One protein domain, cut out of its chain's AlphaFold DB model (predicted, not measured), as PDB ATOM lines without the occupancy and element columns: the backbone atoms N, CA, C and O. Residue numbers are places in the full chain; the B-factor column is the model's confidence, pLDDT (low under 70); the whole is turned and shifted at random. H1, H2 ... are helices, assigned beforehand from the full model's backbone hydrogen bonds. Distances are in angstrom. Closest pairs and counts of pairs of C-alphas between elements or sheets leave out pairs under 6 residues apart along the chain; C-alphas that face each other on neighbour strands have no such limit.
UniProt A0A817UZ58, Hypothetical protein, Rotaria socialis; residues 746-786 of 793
ATOM      1  N   ALA A 746     125.748 222.846 306.889       79.31
ATOM      2  CA  ALA A 746     125.571 224.024 307.732       79.31
ATOM      3  C   ALA A 746     126.241 225.276 307.144       79.31
ATOM      4  O   ALA A 746     125.642 226.346 307.131       79.31
ATOM      5  N   ARG A 747     127.470 225.161 306.619       84.00
ATOM      6  CA  ARG A 747     128.147 226.286 305.949       84.00
ATOM      7  C   ARG A 747     127.410 226.718 304.688       84.00
ATOM      8  O   ARG A 747     127.305 227.915 304.456       84.00
ATOM      9  N   GLN A 748     126.895 225.770 303.911       83.06
ATOM     10  CA  GLN A 748     126.083 226.063 302.735       83.06
ATOM     11  C   GLN A 748     124.803 226.821 303.117       83.06
ATOM     12  O   GLN A 748     124.500 227.835 302.493       83.06
ATOM     13  N   ASN A 749     124.113 226.395 304.181       80.56
ATOM     14  CA  ASN A 749     122.931 227.082 304.703       80.56
ATOM     15  C   ASN A 749     123.271 228.497 305.178       80.56
ATOM     16  O   ASN A 749     122.625 229.444 304.738       80.56
ATOM     17  N   ILE A 750     124.327 228.656 305.986       80.00
ATOM     18  CA  ILE A 750     124.804 229.973 306.434       80.00
ATOM     19  C   ILE A 750     125.087 230.865 305.223       80.00
ATOM     20  O   ILE A 750     124.602 231.986 305.184       80.00
ATOM     21  N   LEU A 751     125.814 230.367 304.215       79.69
ATOM     22  CA  LEU A 751     126.131 231.117 302.995       79.69
ATOM     23  C   LEU A 751     124.880 231.488 302.184       79.69
ATOM     24  O   LEU A 751     124.829 232.579 301.626       79.69
ATOM     25  N   SER A 752     123.878 230.607 302.131       77.94
ATOM     26  CA  SER A 752     122.616 230.842 301.414       77.94
ATOM     27  C   SER A 752     121.686 231.841 302.109       77.94
ATOM     28  O   SER A 752     120.868 232.475 301.451       77.94
ATOM     29  N   GLN A 753     121.814 231.981 303.431       74.31
ATOM     30  CA  GLN A 753     121.025 232.902 304.253       74.31
ATOM     31  C   GLN A 753     121.653 234.296 304.352       74.31
ATOM     32  O   GLN A 753     121.062 235.184 304.966       74.31
ATOM     33  N   ILE A 754     122.842 234.506 303.774       73.44
ATOM     34  CA  ILE A 754     123.476 235.821 303.745       73.44
ATOM     35  C   ILE A 754     122.627 236.751 302.860       73.44
ATOM     36  O   ILE A 754     122.484 236.483 301.661       73.44
ATOM     37  N   PRO A 755     122.072 237.841 303.424       62.06
ATOM     38  CA  PRO A 755     121.293 238.800 302.652       62.06
ATOM     39  C   PRO A 755     122.144 239.401 301.521       62.06
ATOM     40  O   PRO A 755     123.366 239.503 301.622       62.06
ATOM     41  N   ASP A 756     121.500 239.748 300.405       62.81
ATOM     42  CA  ASP A 756     122.113 240.367 299.216       62.81
ATOM     43  C   ASP A 756     123.068 239.484 298.387       62.81
ATOM     44  O   ASP A 756     123.691 239.964 297.428       62.81
ATOM     45  N   TRP A 757     123.212 238.191 298.702       67.56
ATOM     46  CA  TRP A 757     124.075 237.271 297.952       67.56
ATOM     47  C   TRP A 757     123.270 236.236 297.153       67.56
ATOM     48  O   TRP A 757     123.025 235.119 297.599       67.56
ATOM     49  N   VAL A 758     122.889 236.587 295.919       66.19
ATOM     50  CA  VAL A 758     122.337 235.618 294.953       66.19
ATOM     51  C   VAL A 758     123.494 234.821 294.353       66.19
ATOM     52  O   VAL A 758     124.070 235.191 293.331       66.19
ATOM     53  N   LEU A 759     123.895 233.757 295.042       68.19
ATOM     54  CA  LEU A 759     124.919 232.832 294.567       68.19
ATOM     55  C   LEU A 759     124.298 231.802 293.618       68.19
ATOM     56  O   LEU A 759     123.318 231.142 293.961       68.19
ATOM     57  N   GLU A 760     124.901 231.618 292.442       76.56
ATOM     58  CA  GLU A 760     124.629 230.437 291.618       76.56
ATOM     59  C   GLU A 760     124.999 229.166 292.401       76.56
ATOM     60  O   GLU A 760     125.969 229.160 293.167       76.56
ATOM     61  N   THR A 761     124.256 228.074 292.194       78.31
ATOM     62  CA  THR A 761     124.455 226.796 292.905       78.31
ATOM     63  C   THR A 761     125.899 226.296 292.836       78.31
ATOM     64  O   THR A 761     126.444 225.866 293.852       78.31
ATOM     65  N   ASP A 762     126.555 226.449 291.685       79.94
ATOM     66  CA  ASP A 762     127.947 226.032 291.475       79.94
ATOM     67  C   ASP A 762     128.943 226.873 292.293       79.94
ATOM     68  O   ASP A 762     129.942 226.365 292.808       79.94
ATOM     69  N   MET A 763     128.687 228.177 292.428       79.25
ATOM     70  CA  MET A 763     129.528 229.082 293.215       79.25
ATOM     71  C   MET A 763     129.343 228.855 294.711       79.25
ATOM     72  O   MET A 763     130.321 228.875 295.460       79.25
ATOM     73  N   LEU A 764     128.111 228.582 295.142       82.50
ATOM     74  CA  LEU A 764     127.797 228.218 296.518       82.50
ATOM     75  C   LEU A 764     128.528 226.928 296.931       82.50
ATOM     76  O   LEU A 764     129.131 226.877 298.006       82.50
ATOM     77  N   GLU A 765     128.549 225.912 296.066       83.56
ATOM     78  CA  GLU A 765     129.272 224.660 296.318       83.56
ATOM     79  C   GLU A 765     130.790 224.892 296.419       83.56
ATOM     80  O   GLU A 765     131.433 224.458 297.379       83.56
ATOM     81  N   ARG A 766     131.369 225.677 295.500       84.25
ATOM     82  CA  ARG A 766     132.797 226.045 295.535       84.25
ATOM     83  C   ARG A 766     133.176 226.816 296.797       84.25
ATOM     84  O   ARG A 766     134.195 226.504 297.412       84.25
ATOM     85  N   LEU A 767     132.365 227.787 297.215       83.81
ATOM     86  CA  LEU A 767     132.591 228.550 298.445       83.81
ATOM     87  C   LEU A 767     132.465 227.669 299.690       83.81
ATOM     88  O   LEU A 767     133.248 227.808 300.629       83.81
ATOM     89  N   THR A 768     131.541 226.712 299.689       85.62
ATOM     90  CA  THR A 768     131.369 225.754 300.793       85.62
ATOM     91  C   THR A 768     132.606 224.860 300.971       85.62
ATOM     92  O   THR A 768     133.005 224.553 302.105       85.62
ATOM     93  N   ILE A 769     133.252 224.483 299.861       86.88
ATOM     94  CA  ILE A 769     134.520 223.737 299.846       86.88
ATOM     95  C   ILE A 769     135.692 224.641 300.268       86.88
ATOM     96  O   ILE A 769     136.528 224.241 301.083       86.88
ATOM     97  N   ALA A 770     135.752 225.875 299.761       85.81
ATOM     98  CA  ALA A 770     136.818 226.827 300.079       85.81
ATOM     99  C   ALA A 770     136.813 227.253 301.559       85.81
ATOM    100  O   ALA A 770     137.868 227.445 302.156       85.81
ATOM    101  N   THR A 771     135.634 227.326 302.178       86.44
ATOM    102  CA  THR A 771     135.439 227.681 303.597       86.44
ATOM    103  C   THR A 771     135.548 226.479 304.543       86.44
ATOM    104  O   THR A 771     135.049 226.502 305.674       86.44
ATOM    105  N   THR A 772     136.206 225.396 304.118       85.81
ATOM    106  CA  THR A 772     136.488 224.260 305.004       85.81
ATOM    107  C   THR A 772     137.194 224.736 306.276       85.81
ATOM    108  O   THR A 772     138.094 225.569 306.242       85.81
ATOM    109  N   ASN A 773     136.768 224.212 307.431       84.44
ATOM    110  CA  ASN A 773     137.270 224.593 308.758       84.44
ATOM    111  C   ASN A 773     136.984 226.034 309.225       84.44
ATOM    112  O   ASN A 773     137.465 226.415 310.298       84.44
ATOM    113  N   PHE A 774     136.185 226.819 308.502       86.31
ATOM    114  CA  PHE A 774     135.792 228.147 308.967       86.31
ATOM    115  C   PHE A 774     134.788 228.027 310.124       86.31
ATOM    116  O   PHE A 774     133.979 227.100 310.184       86.31
ATOM    117  N   SER A 775     134.866 228.951 311.084       86.19
ATOM    118  CA  SER A 775     133.814 229.133 312.090       86.19
ATOM    119  C   SER A 775     132.621 229.868 311.471       86.19
ATOM    120  O   SER A 775     132.785 230.523 310.446       86.19
ATOM    121  N   GLY A 776     131.438 229.811 312.091       82.00
ATOM    122  CA  GLY A 776     130.262 230.543 311.595       82.00
ATOM    123  C   GLY A 776     130.538 232.042 311.418       82.00
ATOM    124  O   GLY A 776     130.242 232.608 310.373       82.00
ATOM    125  N   ALA A 777     131.245 232.654 312.374       84.50
ATOM    126  CA  ALA A 777     131.691 234.043 312.266       84.50
ATOM    127  C   ALA A 777     132.686 234.276 311.112       84.50
ATOM    128  O   ALA A 777     132.626 235.306 310.450       84.50
ATOM    129  N   ALA A 778     133.595 233.329 310.847       85.75
ATOM    130  CA  ALA A 778     134.531 233.434 309.727       85.75
ATOM    131  C   ALA A 778     133.832 233.264 308.368       85.75
ATOM    132  O   ALA A 778     134.205 233.942 307.419       85.75
ATOM    133  N   VAL A 779     132.807 232.406 308.280       82.00
ATOM    134  CA  VAL A 779     131.945 232.289 307.091       82.00
ATOM    135  C   VAL A 779     131.173 233.590 306.875       82.00
ATOM    136  O   VAL A 779     131.185 234.121 305.771       82.00
ATOM    137  N   GLY A 780     130.596 234.164 307.934       77.06
ATOM    138  CA  GLY A 780     129.966 235.486 307.877       77.06
ATOM    139  C   GLY A 780     130.939 236.592 307.455       77.06
ATOM    140  O   GLY A 780     130.564 237.492 306.719       77.06
ATOM    141  N   TYR A 781     132.218 236.509 307.827       79.44
ATOM    142  CA  TYR A 781     133.226 237.477 307.382       79.44
ATOM    143  C   TYR A 781     133.492 237.432 305.868       79.44
ATOM    144  O   TYR A 781     133.858 238.454 305.290       79.44
ATOM    145  N   VAL A 782     133.256 236.293 305.200       76.12
ATOM    146  CA  VAL A 782     133.352 236.192 303.731       76.12
ATOM    147  C   VAL A 782     132.387 237.167 303.050       76.12
ATOM    148  O   VAL A 782     132.733 237.735 302.018       76.12
ATOM    149  N   TYR A 783     131.231 237.448 303.661       68.12
ATOM    150  CA  TYR A 783     130.309 238.476 303.177       68.12
ATOM    151  C   TYR A 783     130.954 239.866 303.139       68.12
ATOM    152  O   TYR A 783     130.890 240.553 302.126       68.12
ATOM    153  N   HIS A 784     131.641 240.265 304.212       66.12
ATOM    154  CA  HIS A 784     132.299 241.575 304.288       66.12
ATOM    155  C   HIS A 784     133.466 241.727 303.301       66.12
ATOM    156  O   HIS A 784     133.871 242.848 303.000       66.12
ATOM    157  N   LEU A 785     133.995 240.618 302.778       65.44
ATOM    158  CA  LEU A 785     135.024 240.608 301.735       65.44
ATOM    159  C   LEU A 785     134.450 240.770 300.315       65.44
ATOM    160  O   LEU A 785     135.214 240.948 299.372       65.44
ATOM    161  N   LYS A 786     133.121 240.750 300.136       60.38
ATOM    162  CA  LYS A 786     132.456 240.982 298.840       60.38
ATOM    163  C   LYS A 786     132.749 242.380 298.275       60.38
ATOM    164  O   LYS A 786     132.879 242.527 297.061       60.38
TER     165      LYS A 786
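This is residues 746 to 786 of the 793 residues of the protein "Hypothetical protein" of Rotaria socialis (UniProt A0A817UZ58). Three short helices make a triangle, in which the longest, H2, and H3 stay apart while H1 packs on both. The printed part has 41 residues, with three named helices in the order H1, H2, H3 and no named strand: all helix. It is compact, with a radius of gyration of the C-alphas of 9.1 A, and rounded, spanning 22 by 19 by 17 A.

H2, residues 761 to 770, is 14.3 A long and begins at C-alpha 761 (124.455, 226.796, 292.905). H1, residues 746 to 752, is 9.8 A long and begins at C-alpha 746 (125.571, 224.024, 307.732). H3, residues 776 to 784, is 13.4 A long and ends at C-alpha 784 (132.299, 241.575, 304.288).

H2 touches H1, the closest C-alphas being those of Thr 768 and Gln 748, 5.6 A apart. They run opposite ways at a steep tilt of 46 degrees. H1 touches H3, closest at the C-alphas of Arg 747 and Val 779, 7.2 A apart. They run the same way at a shallow tilt of 22 degrees. H2 and H3 are apart. Each O i to N i+4 pair is within hydrogen-bond range in H1 and H2, and 3 of 5 in H3.

The C-alphas farthest apart, those of Asp 756 and Asn 773, are 23.9 A apart. The printed part has no cut; the link from H2 to H3 is tight, that from H1 to H2 short. The pLDDT is under 70 in residues 755 to 759 and 783 to 786.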